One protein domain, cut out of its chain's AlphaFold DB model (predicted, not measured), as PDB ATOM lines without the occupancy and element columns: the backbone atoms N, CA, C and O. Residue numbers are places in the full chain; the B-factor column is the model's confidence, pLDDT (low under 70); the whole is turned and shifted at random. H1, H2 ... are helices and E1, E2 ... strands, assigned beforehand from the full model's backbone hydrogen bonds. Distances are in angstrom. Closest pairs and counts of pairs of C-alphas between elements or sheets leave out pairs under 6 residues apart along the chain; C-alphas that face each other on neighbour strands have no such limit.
ATOM      1  N   SER A  40     -12.798 -92.051  70.646       96.38
ATOM      2  CA  SER A  40     -13.639 -90.916  70.234       96.38
ATOM      3  C   SER A  40     -12.903 -89.575  70.209       96.38
ATOM      4  O   SER A  40     -13.472 -88.559  69.805       96.38
ATOM      5  N   ARG A  41     -11.640 -89.545  70.646       97.50
ATOM      6  CA  ARG A  41     -10.816 -88.336  70.763       97.50
ATOM      7  C   ARG A  41      -9.430 -88.564  70.160       97.50
ATOM      8  O   ARG A  41      -8.986 -89.712  70.127       97.50
ATOM      9  N   PRO A  42      -8.749 -87.491  69.715       98.44
ATOM     10  CA  PRO A  42      -7.347 -87.564  69.328       98.44
ATOM     11  C   PRO A  42      -6.492 -88.234  70.406       98.44
ATOM     12  O   PRO A  42      -6.565 -87.869  71.581       98.44
ATOM     13  N   LEU A  43      -5.681 -89.206  70.001       98.50
ATOM     14  CA  LEU A  43      -4.810 -89.979  70.874       98.50
ATOM     15  C   LEU A  43      -3.426 -90.109  70.243       98.50
ATOM     16  O   LEU A  43      -3.284 -90.538  69.097       98.50
ATOM     17  N   ILE A  44      -2.394 -89.806  71.026       98.69
ATOM     18  CA  ILE A  44      -1.016 -90.169  70.702       98.69
ATOM     19  C   ILE A  44      -0.548 -91.199  71.726       98.69
ATOM     20  O   ILE A  44      -0.557 -90.943  72.927       98.69
ATOM     21  N   THR A  45      -0.132 -92.366  71.247       98.19
ATOM     22  CA  THR A  45       0.526 -93.393  72.057       98.19
ATOM     23  C   THR A  45       2.023 -93.359  71.762       98.19
ATOM     24  O   THR A  45       2.423 -93.337  70.600       98.19
ATOM     25  N   LEU A  46       2.849 -93.397  72.806       97.31
ATOM     26  CA  LEU A  46       4.289 -93.620  72.689       97.31
ATOM     27  C   LEU A  46       4.648 -94.886  73.440       97.31
ATOM     28  O   LEU A  46       4.172 -95.093  74.557       97.31
ATOM     29  N   GLN A  47       5.489 -95.721  72.844       98.19
ATOM     30  CA  GLN A  47       5.980 -96.905  73.528       98.19
ATOM     31  C   GLN A  47       7.377 -97.277  73.059       98.19
ATOM     32  O   GLN A  47       7.667 -97.289  71.864       98.19
ATOM     33  N   GLY A  48       8.230 -97.611  74.018       98.12
ATOM     34  CA  GLY A  48       9.544 -98.159  73.744       98.12
ATOM     35  C   GLY A  48       9.469 -99.578  73.183       98.12
ATOM     36  O   GLY A  48       8.697-100.411  73.663       98.12
ATOM     37  N   THR A  49      10.282 -99.887  72.178       98.12
ATOM     38  CA  THR A  49      10.330-101.238  71.599       98.12
ATOM     39  C   THR A  49      10.940-102.280  72.542       98.12
ATOM     40  O   THR A  49      10.662-103.471  72.384       98.12
ATOM     41  N   MET A  50      11.725-101.836  73.528       97.00
ATOM     42  CA  MET A  50      12.357-102.636  74.585       97.00
ATOM     43  C   MET A  50      11.624-102.517  75.931       97.00
ATOM     44  O   MET A  50      12.215-102.807  76.968       97.00
ATOM     45  N   ASP A  51      10.350-102.104  75.941       96.94
ATOM     46  CA  ASP A  51       9.538-102.073  77.161       96.94
ATOM     47  C   ASP A  51       9.408-103.485  77.766       96.94
ATOM     48  O   ASP A  51       8.709-104.356  77.238       96.94
ATOM     49  N   ALA A  52      10.116-103.708  78.875       92.06
ATOM     50  CA  ALA A  52      10.188-104.999  79.550       92.06
ATOM     51  C   ALA A  52       8.992-105.289  80.476       92.06
ATOM     52  O   ALA A  52       8.783-106.448  80.837       92.06
ATOM     53  N   LEU A  53       8.210-104.275  80.866       95.25
ATOM     54  CA  LEU A  53       7.043-104.445  81.744       95.25
ATOM     55  C   LEU A  53       5.754-104.615  80.941       95.25
ATOM     56  O   LEU A  53       4.885-105.405  81.304       95.25
ATOM     57  N   LEU A  54       5.658-103.901  79.824       95.56
ATOM     58  CA  LEU A  54       4.557-103.925  78.878       95.56
ATOM     59  C   LEU A  54       5.120-104.225  77.483       95.56
ATOM     60  O   LEU A  54       5.236-103.317  76.662       95.56
ATOM     61  N   PRO A  55       5.446-105.491  77.158       96.25
ATOM     62  CA  PRO A  55       6.023-105.841  75.864       96.25
ATOM     63  C   PRO A  55       5.190-105.319  74.692       96.25
ATOM     64  O   PRO A  55       4.021-105.680  74.528       96.25
ATOM     65  N   ILE A  56       5.808-104.514  73.826       97.50
ATOM     66  CA  ILE A  56       5.121-103.766  72.760       97.50
ATOM     67  C   ILE A  56       4.237-104.646  71.858       97.50
ATOM     68  O   ILE A  56       3.134-104.260  71.471       97.50
ATOM     69  N   LYS A  57       4.680-105.884  71.593       96.69
ATOM     70  CA  LYS A  57       3.966-106.879  70.775       96.69
ATOM     71  C   LYS A  57       2.675-107.403  71.418       96.69
ATOM     72  O   LYS A  57       1.851-107.963  70.706       96.69
ATOM     73  N   ARG A  58       2.507-107.260  72.736       95.25
ATOM     74  CA  ARG A  58       1.338-107.737  73.499       95.25
ATOM     75  C   ARG A  58       0.430-106.612  73.998       95.25
ATOM     76  O   ARG A  58      -0.684-106.901  74.415       95.25
ATOM     77  N   HIS A  59       0.894-105.364  73.939       95.19
ATOM     78  CA  HIS A  59       0.174-104.205  74.463       95.19
ATOM     79  C   HIS A  59      -0.114-103.169  73.370       95.19
ATOM     80  O   HIS A  59      -1.175-103.224  72.748       95.19
ATOM     81  N   GLY A  60       0.809-102.242  73.094       96.31
ATOM     82  CA  GLY A  60       0.502-101.105  72.224       96.31
ATOM     83  C   GLY A  60       0.277-101.462  70.757       96.31
ATOM     84  O   GLY A  60      -0.625-100.890  70.151       96.31
ATOM     85  N   ARG A  61       0.993-102.446  70.185       97.56
ATOM     86  CA  ARG A  61       0.727-102.895  68.802       97.56
ATOM     87  C   ARG A  61      -0.682-103.490  68.647       97.56
ATOM     88  O   ARG A  61      -1.401-103.004  67.776       97.56
ATOM     89  N   PRO A  62      -1.122-104.451  69.489       97.38
ATOM     90  CA  PRO A  62      -2.511-104.913  69.482       97.38
ATOM     91  C   PRO A  62      -3.543-103.797  69.662       97.38
ATOM     92  O   PRO A  62      -4.546-103.796  68.958       97.38
ATOM     93  N   PHE A  63      -3.298-102.827  70.551       97.38
ATOM     94  CA  PHE A  63      -4.213-101.696  70.722       97.38
ATOM     95  C   PHE A  63      -4.279-100.808  69.469       97.38
ATOM     96  O   PHE A  63      -5.372-100.486  69.013       97.38
ATOM     97  N   ARG A  64      -3.137-100.476  68.847       97.69
ATOM     98  CA  ARG A  64      -3.098 -99.779  67.547       97.69
ATOM     99  C   ARG A  64      -3.899-100.550  66.499       97.69
ATOM    100  O   ARG A  64      -4.669 -99.948  65.759       97.69
ATOM    101  N   ASP A  65      -3.721-101.867  66.419       97.75
ATOM    102  CA  ASP A  65      -4.447-102.704  65.457       97.75
ATOM    103  C   ASP A  65      -5.955-102.713  65.719       97.75
ATOM    104  O   ASP A  65      -6.729-102.626  64.766       97.75
ATOM    105  N   ALA A  66      -6.376-102.714  66.984       97.94
ATOM    106  CA  ALA A  66      -7.778-102.580  67.364       97.94
ATOM    107  C   ALA A  66      -8.363-101.214  66.954       97.94
ATOM    108  O   ALA A  66      -9.435-101.158  66.357       97.94
ATOM    109  N   VAL A  67      -7.621-100.118  67.159       98.44
ATOM    110  CA  VAL A  67      -8.013 -98.766  66.713       98.44
ATOM    111  C   VAL A  67      -8.167 -98.685  65.190       98.44
ATOM    112  O   VAL A  67      -9.116 -98.080  64.684       98.44
ATOM    113  N   VAL A  68      -7.252 -99.305  64.438       97.81
ATOM    114  CA  VAL A  68      -7.345 -99.382  62.971       97.81
ATOM    115  C   VAL A  68      -8.558-100.211  62.551       97.81
ATOM    116  O   VAL A  68      -9.317 -99.768  61.691       97.81
ATOM    117  N   ALA A  69      -8.779-101.369  63.176       98.06
ATOM    118  CA  ALA A  69      -9.924-102.233  62.896       98.06
ATOM    119  C   ALA A  69     -11.271-101.557  63.212       98.06
ATOM    120  O   ALA A  69     -12.241-101.766  62.489       98.06
ATOM    121  N   ALA A  70     -11.318-100.693  64.230       97.56
ATOM    122  CA  ALA A  70     -12.479 -99.871  64.567       97.56
ATOM    123  C   ALA A  70     -12.708 -98.691  63.594       97.56
ATOM    124  O   ALA A  70     -13.635 -97.903  63.779       97.56
ATOM    125  N   GLY A  71     -11.860 -98.512  62.573       98.12
ATOM    126  CA  GLY A  71     -11.953 -97.391  61.632       98.12
ATOM    127  C   GLY A  71     -11.559 -96.041  62.241       98.12
ATOM    128  O   GLY A  71     -11.867 -94.990  61.682       98.12
ATOM    129  N   ARG A  72     -10.860 -96.044  63.383       98.31
ATOM    130  CA  ARG A  72     -10.488 -94.840  64.142       98.31
ATOM    131  C   ARG A  72      -9.051 -94.375  63.901       98.31
ATOM    132  O   ARG A  72      -8.574 -93.475  64.589       98.31
ATOM    133  N   ALA A  73      -8.366 -94.923  62.896       97.19
ATOM    134  CA  ALA A  73      -6.967 -94.611  62.588       97.19
ATOM    135  C   ALA A  73      -6.688 -93.104  62.400       97.19
ATOM    136  O   ALA A  73      -5.621 -92.619  62.770       97.19
ATOM    137  N   ALA A  74      -7.655 -92.337  61.883       97.50
ATOM    138  CA  ALA A  74      -7.514 -90.890  61.721       97.50
ATOM    139  C   ALA A  74      -7.294 -90.149  63.055       97.50
ATOM    140  O   ALA A  74      -6.610 -89.128  63.062       97.50
ATOM    141  N   LEU A  75      -7.820 -90.683  64.166       98.31
ATOM    142  CA  LEU A  75      -7.715 -90.128  65.521       98.31
ATOM    143  C   LEU A  75      -6.494 -90.630  66.298       98.31
ATOM    144  O   LEU A  75      -6.298 -90.214  67.436       98.31
ATOM    145  N   HIS A  76      -5.659 -91.495  65.717       98.56
ATOM    146  CA  HIS A  76      -4.540 -92.105  66.431       98.56
ATOM    147  C   HIS A  76      -3.200 -91.832  65.760       98.56
ATOM    148  O   HIS A  76      -3.075 -91.885  64.535       98.56
ATOM    149  N   ARG A  77      -2.181 -91.565  66.579       98.62
ATOM    150  CA  ARG A  77      -0.774 -91.730  66.207       98.62
ATOM    151  C   ARG A  77      -0.089 -92.654  67.186       98.62
ATOM    152  O   ARG A  77      -0.253 -92.511  68.396       98.62
ATOM    153  N   TYR A  78       0.715 -93.560  66.651       98.56
ATOM    154  CA  TYR A  78       1.540 -94.453  67.439       98.56
ATOM    155  C   TYR A  78       3.008 -94.251  67.085       98.56
ATOM    156  O   TYR A  78       3.417 -94.460  65.943       98.56
ATOM    157  N   TYR A  79       3.783 -93.808  68.071       98.81
ATOM    158  CA  TYR A  79       5.214 -93.595  67.940       98.81
ATOM    159  C   TYR A  79       5.963 -94.683  68.702       98.81
ATOM    160  O   TYR A  79       5.916 -94.746  69.934       98.81
ATOM    161  N   GLU A  80       6.645 -95.553  67.959       98.69
ATOM    162  CA  GLU A  80       7.522 -96.563  68.542       98.69
ATOM    163  C   GLU A  80       8.909 -95.949  68.748       98.69
ATOM    164  O   GLU A  80       9.535 -95.502  67.789       98.69
ATOM    165  N   ILE A  81       9.388 -95.912  69.995       98.44
ATOM    166  CA  ILE A  81      10.739 -95.434  70.310       98.44
ATOM    167  C   ILE A  81      11.673 -96.634  70.251       98.44
ATOM    168  O   ILE A  81      11.627 -97.494  71.141       98.44
ATOM    169  N   GLN A  82      12.501 -96.720  69.212       98.25
ATOM    170  CA  GLN A  82      13.457 -97.810  69.101       98.25
ATOM    171  C   GLN A  82      14.418 -97.784  70.297       98.25
ATOM    172  O   GLN A  82      14.950 -96.741  70.664       98.25
ATOM    173  N   ASN A  83      14.589 -98.938  70.935       97.56
ATOM    174  CA  ASN A  83      15.337 -99.149  72.176       97.56
ATOM    175  C   ASN A  83      14.767 -98.457  73.426       97.56
ATOM    176  O   ASN A  83      15.380 -98.537  74.491       97.56
ATOM    177  N   GLY A  84      13.602 -97.811  73.353       97.31
ATOM    178  CA  GLY A  84      12.952 -97.259  74.541       97.31
ATOM    179  C   GLY A  84      12.523 -98.367  75.510       97.31
ATOM    180  O   GLY A  84      12.092 -99.435  75.076       97.31
ATOM    181  N   ASN A  85      12.588 -98.102  76.815       95.81
ATOM    182  CA  ASN A  85      12.105 -99.002  77.867       95.81
ATOM    183  C   ASN A  85      11.120 -98.276  78.797       95.81
ATOM    184  O   ASN A  85      11.104 -97.050  78.854       95.81
ATOM    185  N   HIS A  86      10.346 -99.038  79.571       95.38
ATOM    186  CA  HIS A  86       9.479 -98.508  80.626       95.38
ATOM    187  C   HIS A  86      10.270 -97.821  81.741       95.38
ATOM    188  O   HIS A  86       9.862 -96.802  82.287       95.38
ATOM    189  N   ILE A  87      11.410 -98.415  82.101       93.44
ATOM    190  CA  ILE A  87      12.283 -97.944  83.173       93.44
ATOM    191  C   ILE A  87      13.548 -97.384  82.530       93.44
ATOM    192  O   ILE A  87      14.507 -98.106  82.248       93.44
ATOM    193  N   GLU A  88      13.553 -96.073  82.313       90.44
ATOM    194  CA  GLU A  88      14.668 -95.346  81.694       90.44
ATOM    195  C   GLU A  88      15.946 -95.367  82.551       90.44
ATOM    196  O   GLU A  88      17.060 -95.297  82.027       90.44
ATOM    197  N   ARG A  89      15.809 -95.542  83.875       91.50
ATOM    198  CA  ARG A  89      16.935 -95.607  84.825       91.50
ATOM    199  C   ARG A  89      17.911 -96.748  84.520       91.50
ATOM    200  O   ARG A  89      19.086 -96.634  84.847       91.50
ATOM    201  N   TYR A  90      17.470 -97.814  83.855       93.50
ATOM    202  CA  TYR A  90      18.339 -98.933  83.478       93.50
ATOM    203  C   TYR A  90      19.464 -98.543  82.512       93.50
ATOM    204  O   TYR A  90      20.506 -99.196  82.490       93.50
ATOM    205  N   ARG A  91      19.299 -97.441  81.774       91.38
ATOM    206  CA  ARG A  91      20.360 -96.861  80.947       91.38
ATOM    207  C   ARG A  91      21.503 -96.260  81.777       91.38
ATOM    208  O   ARG A  91      22.609 -96.100  81.276       91.38
ATOM    209  N   GLN A  92      21.234 -95.890  83.030       87.69
ATOM    210  CA  GLN A  92      22.177 -95.211  83.919       87.69
ATOM    211  C   GLN A  92      23.066 -96.206  84.685       87.69
ATOM    212  O   GLN A  92      22.939 -97.423  84.554       87.69
ATOM    213  N   SER A  93      23.963 -95.681  85.524       79.06
ATOM    214  CA  SER A  93      25.045 -96.426  86.185       79.06
ATOM    215  C   SER A  93      24.614 -97.643  87.007       79.06
ATOM    216  O   SER A  93      25.417 -98.552  87.186       79.06
ATOM    217  N   CYS A  94      23.368 -97.710  87.490       86.31
ATOM    218  CA  CYS A  94      22.909 -98.852  88.283       86.31
ATOM    219  C   CYS A  94      22.781-100.154  87.478       86.31
ATOM    220  O   CYS A  94      22.812-101.226  88.077       86.31
ATOM    221  N   CYS A  95      22.594-100.073  86.155       89.06
ATOM    222  CA  CYS A  95      22.417-101.252  85.294       89.06
ATOM    223  C   CYS A  95      23.206-101.181  83.976       89.06
ATOM    224  O   CYS A  95      23.403-102.213  83.346       89.06
ATOM    225  N   ASN A  96      23.676 -99.993  83.575       88.62
ATOM    226  CA  ASN A  96      24.550 -99.756  82.424       88.62
ATOM    227  C   ASN A  96      24.052-100.357  81.092       88.62
ATOM    228  O   ASN A  96      24.849-100.761  80.247       88.62
ATOM    229  N   PHE A  97      22.733-100.397  80.876       92.25
ATOM    230  CA  PHE A  97      22.146-100.792  79.592       92.25
ATOM    231  C   PHE A  97      22.145 -99.606  78.624       92.25
ATOM    232  O   PHE A  97      21.113 -98.995  78.342       92.25
ATOM    233  N   THR A  98      23.329 -99.246  78.132       92.56
ATOM    234  CA  THR A  98      23.564 -98.060  77.289       92.56
ATOM    235  C   THR A  98      22.899 -98.134  75.912       92.56
ATOM    236  O   THR A  98      22.739 -97.108  75.243       92.56
ATOM    237  N   GLN A  99      22.470 -99.328  75.495       93.62
ATOM    238  CA  GLN A  99      21.675 -99.527  74.287       93.62
ATOM    239  C   GLN A  99      20.290 -98.884  74.401       93.62
ATOM    240  O   GLN A  99      19.729 -98.518  73.373       93.62
ATOM    241  N   LEU A 100      19.745 -98.725  75.615       95.69
ATOM    242  CA  LEU A 100      18.424 -98.133  75.812       95.69
ATOM    243  C   LEU A 100      18.384 -96.667  75.369       95.69
ATOM    244  O   LEU A 100      19.367 -95.933  75.501       95.69
ATOM    245  N   GLU A 101      17.219 -96.249  74.884       95.75
ATOM    246  CA  GLU A 101      16.913 -94.870  74.498       95.75
ATOM    247  C   GLU A 101      16.001 -94.216  75.538       95.75
ATOM    248  O   GLU A 101      15.166 -94.885  76.158       95.75
ATOM    249  N   PHE A 102      16.153 -92.904  75.731       95.88
ATOM    250  CA  PHE A 102      15.232 -92.158  76.578       95.88
ATOM    251  C   PHE A 102      13.925 -91.881  75.828       95.88
ATOM    252  O   PHE A 102      13.913 -91.305  74.746       95.88
ATOM    253  N   VAL A 103      12.800 -92.252  76.429       96.69
ATOM    254  CA  VAL A 103      11.449 -91.970  75.939       96.69
ATOM    255  C   VAL A 103      11.024 -90.539  76.291       96.69
ATOM    256  O   VAL A 103      10.260 -89.931  75.537       96.69
ATOM    257  N   GLN A 104      11.523 -89.972  77.397       95.81
ATOM    258  CA  GLN A 104      11.073 -88.674  77.920       95.81
ATOM    259  C   GLN A 104      11.124 -87.513  76.897       95.81
ATOM    260  O   GLN A 104      10.116 -86.808  76.768       95.81
ATOM    261  N   PRO A 105      12.194 -87.316  76.095       96.69
ATOM    262  CA  PRO A 105      12.214 -86.252  75.087       96.69
ATOM    263  C   PRO A 105      11.114 -86.408  74.026       96.69
ATOM    264  O   PRO A 105      10.489 -85.428  73.610       96.69
ATOM    265  N   HIS A 106      10.826 -87.646  73.615       98.12
ATOM    266  CA  HIS A 106       9.758 -87.941  72.662       98.12
ATOM    267  C   HIS A 106       8.375 -87.712  73.271       98.12
ATOM    268  O   HIS A 106       7.493 -87.194  72.587       98.12
ATOM    269  N   ALA A 107       8.193 -88.032  74.557       97.81
ATOM    270  CA  ALA A 107       6.952 -87.768  75.278       97.81
ATOM    271  C   ALA A 107       6.648 -86.263  75.347       97.81
ATOM    272  O   ALA A 107       5.525 -85.856  75.051       97.81
ATOM    273  N   HIS A 108       7.648 -85.421  75.633       98.31
ATOM    274  CA  HIS A 108       7.482 -83.964  75.600       98.31
ATOM    275  C   HIS A 108       7.076 -83.462  74.211       98.31
ATOM    276  O   HIS A 108       6.128 -82.682  74.082       98.31
ATOM    277  N   ARG A 109       7.750 -83.936  73.153       98.56
ATOM    278  CA  ARG A 109       7.409 -83.535  71.783       98.56
ATOM    279  C   ARG A 109       6.005 -83.991  71.388       98.56
ATOM    280  O   ARG A 109       5.264 -83.225  70.776       98.56
ATOM    281  N   ALA A 110       5.627 -85.217  71.731       98.56
ATOM    282  CA  ALA A 110       4.299 -85.737  71.443       98.56
ATOM    283  C   ALA A 110       3.195 -85.027  72.228       98.56
ATOM    284  O   ALA A 110       2.114 -84.828  71.684       98.56
ATOM    285  N   PHE A 111       3.463 -84.589  73.458       98.62
ATOM    286  CA  PHE A 111       2.517 -83.775  74.212       98.62
ATOM    287  C   PHE A 111       2.232 -82.448  73.500       98.62
ATOM    288  O   PHE A 111       1.073 -82.106  73.296       98.62
ATOM    289  N   GLN A 112       3.267 -81.750  73.020       98.69
ATOM    290  CA  GLN A 112       3.089 -80.533  72.215       98.69
ATOM    291  C   GLN A 112       2.281 -80.805  70.938       98.69
ATOM    292  O   GLN A 112       1.378 -80.049  70.603       98.69
ATOM    293  N   LEU A 113       2.570 -81.911  70.247       98.75
ATOM    294  CA  LEU A 113       1.809 -82.326  69.065       98.75
ATOM    295  C   LEU A 113       0.335 -82.614  69.387       98.75
ATOM    296  O   LEU A 113      -0.535 -82.313  68.576       98.75
ATOM    297  N   LEU A 114       0.045 -83.193  70.554       98.75
ATOM    298  CA  LEU A 114      -1.323 -83.444  70.995       98.75
ATOM    299  C   LEU A 114      -2.059 -82.138  71.315       98.75
ATOM    300  O   LEU A 114      -3.207 -81.989  70.907       98.75
ATOM    301  N   VAL A 115      -1.396 -81.197  71.995       98.75
ATOM    302  CA  VAL A 115      -1.926 -79.846  72.254       98.75
ATOM    303  C   VAL A 115      -2.280 -79.167  70.931       98.75
ATOM    304  O   VAL A 115      -3.412 -78.734  70.743       98.75
ATOM    305  N   ASP A 116      -1.365 -79.180  69.962       98.75
ATOM    306  CA  ASP A 116      -1.587 -78.593  68.637       98.75
ATOM    307  C   ASP A 116      -2.757 -79.233  67.894       98.75
ATOM    308  O   ASP A 116      -3.553 -78.547  67.246       98.75
ATOM    309  N   TRP A 117      -2.887 -80.551  68.008       98.56
ATOM    310  CA  TRP A 117      -3.974 -81.277  67.379       98.56
ATOM    311  C   TRP A 117      -5.327 -80.912  67.985       98.56
ATOM    312  O   TRP A 117      -6.280 -80.651  67.252       98.56
ATOM    313  N   VAL A 118      -5.409 -80.874  69.312       98.50
ATOM    314  CA  VAL A 118      -6.663 -80.644  70.033       98.50
ATOM    315  C   VAL A 118      -7.078 -79.174  69.994       98.50
ATOM    316  O   VAL A 118      -8.257 -78.889  69.805       98.50
ATOM    317  N   GLU A 119      -6.138 -78.244  70.144       98.50
ATOM    318  CA  GLU A 119      -6.440 -76.813  70.266       98.50
ATOM    319  C   GLU A 119      -6.457 -76.086  68.920       98.50
ATOM    320  O   GLU A 119      -7.167 -75.093  68.762       98.50
ATOM    321  N   ARG A 120      -5.677 -76.561  67.941       98.31
ATOM    322  CA  ARG A 120      -5.470 -75.864  66.658       98.31
ATOM    323  C   ARG A 120      -5.898 -76.687  65.447       98.31
ATOM    324  O   ARG A 120      -5.786 -76.209  64.321       98.31
ATOM    325  N   GLY A 121      -6.357 -77.923  65.650       97.56
ATOM    326  CA  GLY A 121      -6.707 -78.841  64.564       97.56
ATOM    327  C   GLY A 121      -5.507 -79.285  63.719       97.56
ATOM    328  O   GLY A 121      -5.692 -79.882  62.659       97.56
ATOM    329  N   ALA A 122      -4.275 -79.007  64.161       98.12
ATOM    330  CA  ALA A 122      -3.067 -79.328  63.413       98.12
ATOM    331  C   ALA A 122      -2.713 -80.805  63.615       98.12
ATOM    332  O   ALA A 122      -2.176 -81.194  64.652       98.12
ATOM    333  N   ALA A 123      -3.044 -81.643  62.630       97.12
ATOM    334  CA  ALA A 123      -2.814 -83.075  62.738       97.12
ATOM    335  C   ALA A 123      -1.314 -83.388  62.940       97.12
ATOM    336  O   ALA A 123      -0.467 -82.860  62.213       97.12
ATOM    337  N   PRO A 124      -0.965 -84.272  63.888       98.38
ATOM    338  CA  PRO A 124       0.412 -84.671  64.122       98.38
ATOM    339  C   PRO A 124       0.954 -85.521  62.962       98.38
ATOM    340  O   PRO A 124       0.164 -86.141  62.226       98.38
ATOM    341  N   PRO A 125       2.294 -85.617  62.836       98.38
ATOM    342  CA  PRO A 125       2.938 -86.486  61.860       98.38
ATOM    343  C   PRO A 125       2.397 -87.921  61.886       98.38
ATOM    344  O   PRO A 125       1.935 -88.373  62.934       98.38
ATOM    345  N   PRO A 126       2.426 -88.659  60.762       98.38
ATOM    346  CA  PRO A 126       1.997 -90.054  60.735       98.38
ATOM    347  C   PRO A 126       2.746 -90.922  61.755       98.38
ATOM    348  O   PRO A 126       3.892 -90.628  62.110       98.38
ATOM    349  N   SER A 127       2.095 -92.004  62.199       98.50
ATOM    350  CA  SER A 127       2.701 -93.043  63.041       98.50
ATOM    351  C   SER A 127       4.040 -93.496  62.451       98.50
ATOM    352  O   SER A 127       4.172 -93.618  61.232       98.50
ATOM    353  N   GLN A 128       5.044 -93.698  63.303       98.50
ATOM    354  CA  GLN A 128       6.412 -93.963  62.859       98.50
ATOM    355  C   GLN A 128       7.240 -94.672  63.933       98.50
ATOM    356  O   GLN A 128       7.040 -94.481  65.135       98.50
ATOM    357  N   CYS A 129       8.205 -95.456  63.467       98.44
ATOM    358  CA  CYS A 129       9.350 -95.899  64.234       98.44
ATOM    359  C   CYS A 129      10.379 -94.780  64.273       98.44
ATOM    360  O   CYS A 129      10.982 -94.454  63.250       98.44
ATOM    361  N   ILE A 130      10.607 -94.237  65.460       98.44
ATOM    362  CA  ILE A 130      11.687 -93.291  65.690       98.44
ATOM    363  C   ILE A 130      12.941 -94.132  65.947       98.44
ATOM    364  O   ILE A 130      12.965 -94.875  66.936       98.44
ATOM    365  N   PRO A 131      13.961 -94.067  65.070       97.25
ATOM    366  CA  PRO A 131      15.191 -94.816  65.278       97.25
ATOM    367  C   PRO A 131      15.888 -94.327  66.549       97.25
ATOM    368  O   PRO A 131      15.663 -93.200  66.994       97.25
ATOM    369  N   ARG A 132      16.754 -95.158  67.131       95.88
ATOM    370  CA  ARG A 132      17.556 -94.779  68.304       95.88
ATOM    371  C   ARG A 132      18.334 -93.486  68.014       95.88
ATOM    372  O   ARG A 132      18.956 -93.367  66.961       95.88
ATOM    373  N   GLY A 133      18.269 -92.507  68.919       95.00
ATOM    374  CA  GLY A 133      18.829 -91.160  68.719       95.00
ATOM    375  C   GLY A 133      18.110 -90.283  67.676       95.00
ATOM    376  O   GLY A 133      18.575 -89.184  67.376       95.00
ATOM    377  N   GLY A 134      16.999 -90.750  67.103       96.25
ATOM    378  CA  GLY A 134      16.188 -90.025  66.129       96.25
ATOM    379  C   GLY A 134      15.179 -89.068  66.763       96.25
ATOM    380  O   GLY A 134      15.156 -88.845  67.968       96.25
ATOM    381  N   THR A 135      14.301 -88.495  65.941       97.75
ATOM    382  CA  THR A 135      13.186 -87.646  66.391       97.75
ATOM    383  C   THR A 135      11.914 -87.947  65.598       97.75
ATOM    384  O   THR A 135      11.972 -88.593  64.551       97.75
ATOM    385  N   ILE A 136      10.764 -87.477  66.101       98.31
ATOM    386  CA  ILE A 136       9.502 -87.489  65.346       98.31
ATOM    387  C   ILE A 136       9.651 -86.533  64.162       98.31
ATOM    388  O   ILE A 136       9.793 -85.323  64.355       98.31
ATOM    389  N   VAL A 137       9.566 -87.061  62.945       98.25
ATOM    390  CA  VAL A 137       9.650 -86.291  61.703       98.25
ATOM    391  C   VAL A 137       8.275 -86.115  61.068       98.25
ATOM    392  O   VAL A 137       7.405 -86.975  61.189       98.25
ATOM    393  N   ALA A 138       8.078 -85.000  60.360       97.69
ATOM    394  CA  ALA A 138       6.802 -84.679  59.716       97.69
ATOM    395  C   ALA A 138       6.419 -85.666  58.599       97.69
ATOM    396  O   ALA A 138       5.255 -86.038  58.481       97.69
ATOM    397  N   ASN A 139       7.406 -86.111  57.813       97.44
ATOM    398  CA  ASN A 139       7.218 -86.975  56.646       97.44
ATOM    399  C   ASN A 139       8.029 -88.276  56.803       97.44
ATOM    400  O   ASN A 139       9.084 -88.413  56.177       97.44
ATOM    401  N   PRO A 140       7.571 -89.232  57.635       97.19
ATOM    402  CA  PRO A 140       8.339 -90.439  57.953       97.19
ATOM    403  C   PRO A 140       8.655 -91.298  56.723       97.19
ATOM    404  O   PRO A 140       9.770 -91.794  56.610       97.19
ATOM    405  N   GLY A 141       7.750 -91.379  55.738       95.69
ATOM    406  CA  GLY A 141       8.003 -92.112  54.489       95.69
ATOM    407  C   GLY A 141       9.190 -91.570  53.682       95.69
ATOM    408  O   GLY A 141       9.976 -92.351  53.157       95.69
ATOM    409  N   VAL A 142       9.370 -90.244  53.639       96.75
ATOM    410  CA  VAL A 142      10.526 -89.605  52.977       96.75
ATOM    411  C   VAL A 142      11.802 -89.810  53.792       96.75
ATOM    412  O   VAL A 142      12.871 -90.016  53.229       96.75
ATOM    413  N   ALA A 143      11.690 -89.794  55.121       95.69
ATOM    414  CA  ALA A 143      12.807 -90.034  56.031       95.69
ATOM    415  C   ALA A 143      13.202 -91.519  56.155       95.69
ATOM    416  O   ALA A 143      14.090 -91.843  56.940       95.69
ATOM    417  N   GLY A 144      12.526 -92.427  55.440       95.38
ATOM    418  CA  GLY A 144      12.752 -93.868  55.556       95.38
ATOM    419  C   GLY A 144      12.360 -94.451  56.917       95.38
ATOM    420  O   GLY A 144      12.801 -95.547  57.255       95.38
ATOM    421  N   GLN A 145      11.545 -93.743  57.705       96.56
ATOM    422  CA  GLN A 145      11.016 -94.243  58.970       96.56
ATOM    423  C   GLN A 145       9.736 -95.047  58.699       96.56
ATOM    424  O   GLN A 145       8.713 -94.461  58.323       96.56
ATOM    425  N   PRO A 146       9.755 -96.384  58.858       97.38
ATOM    426  CA  PRO A 146       8.549 -97.190  58.710       97.38
ATOM    427  C   PRO A 146       7.559 -96.864  59.829       97.38
ATOM    428  O   PRO A 146       7.936 -96.326  60.865       97.38
ATOM    429  N   GLU A 147       6.296 -97.261  59.678       96.00
ATOM    430  CA  GLU A 147       5.298 -97.042  60.734       96.00
ATOM    431  C   GLU A 147       5.641 -97.789  62.042       96.00
ATOM    432  O   GLU A 147       5.328 -97.323  63.133       96.00
ATOM    433  N   ARG A 148       6.295 -98.954  61.932       97.06
ATOM    434  CA  ARG A 148       6.687 -99.823  63.053       97.06
ATOM    435  C   ARG A 148       8.155-100.178  62.964       97.06
ATOM    436  O   ARG A 148       8.659-100.444  61.873       97.06
ATOM    437  N   CYS A 149       8.821-100.282  64.107       97.88
ATOM    438  CA  CYS A 149      10.206-100.711  64.143       97.88
ATOM    439  C   CYS A 149      10.300-102.187  63.748       97.88
ATOM    440  O   CYS A 149       9.622-103.048  64.327       97.88
ATOM    441  N   ALA A 150      11.147-102.481  62.757       95.50
ATOM    442  CA  ALA A 150      11.379-103.843  62.284       95.50
ATOM    443  C   ALA A 150      12.062-104.697  63.366       95.50
ATOM    444  O   ALA A 150      11.634-105.819  63.642       95.50
ATOM    445  N   ALA A 151      13.069-104.127  64.031       95.75
ATOM    446  CA  ALA A 151      13.762-104.726  65.162       95.75
ATOM    447  C   ALA A 151      13.355-104.047  66.475       95.75
ATOM    448  O   ALA A 151      13.156-102.831  66.520       95.75
ATOM    449  N   LEU A 152      13.244-104.841  67.547       94.44
ATOM    450  CA  LEU A 152      12.962-104.310  68.883       94.44
ATOM    451  C   LEU A 152      14.192-103.651  69.511       94.44
ATOM    452  O   LEU A 152      14.052-102.659  70.212       94.44
ATOM    453  N   LEU A 153      15.375-104.191  69.233       94.75
ATOM    454  CA  LEU A 153      16.661-103.649  69.644       94.75
ATOM    455  C   LEU A 153      17.468-103.339  68.381       94.75
ATOM    456  O   LEU A 153      17.582-104.201  67.511       94.75
ATOM    457  N   ALA A 154      17.997-102.128  68.286       93.31
ATOM    458  CA  ALA A 154      19.036-101.729  67.346       93.31
ATOM    459  C   ALA A 154      20.368-101.583  68.092       93.31
ATOM    460  O   ALA A 154      20.378-101.175  69.256       93.31
ATOM    461  N   GLU A 155      21.470-101.936  67.434       81.06
ATOM    462  CA  GLU A 155      22.824-101.820  67.998       81.06
ATOM    463  C   GLU A 155      23.300-100.359  68.101       81.06
ATOM    464  O   GLU A 155      22.881 -99.516  67.275       81.06
TER     465      GLU A 155
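This is residues 40 to 155 of the 155 residues of an uncharacterized protein of Candidatus Rokubacteria bacterium 13_1_20CM_70_15 (UniProt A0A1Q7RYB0). With little regular structure, the domain is a small parallel sheet, E1 E2 E3 in order, between H3 over one face and H1 over the other, three layers. H2 lies at one end; residues 131 to 155 are loop. The 116 printed residues run E1 H1 E2 H2 H3 E3, mixed, under half in named elements. It is compact, radius of gyration of the C-alphas 14.1 A, spanning 42 by 26 by 25 A.

E2, residues 76 to 81, is parallel to E1, residues 43 to 48, with N 79 and O 45 2.9 A apart, and to E3, residues 128 to 130, with N 130 and O 80 2.9 A apart. H3, residues 104 to 120, runs along E1; their closest C-alphas, Leu 114 and Ile 44, are 6.7 A apart. H1, residues 60 to 69, is on the opposite face; its closest C-alpha to E2 is Arg 64, 7.1 A from Tyr 78. E1, H1, E2 form a strand-helix-strand unit, parallel neighbours joined through a helix, with right-handed crossover; that of E2, H2 H3, E3 is left-handed. H2, residues 88 to 91, is not on the sheet. Every O i to N i+4 pair is within hydrogen-bond range in H1 and H3; H2 is too short.

E1 begins at C-alpha 43 (-4.810, -89.979, 70.874). H3 is 23.8 A long.

The printed part has no cut. Links E1 to H1 and H2 to H3 are long. No printed residue is under 70 in pLDDT.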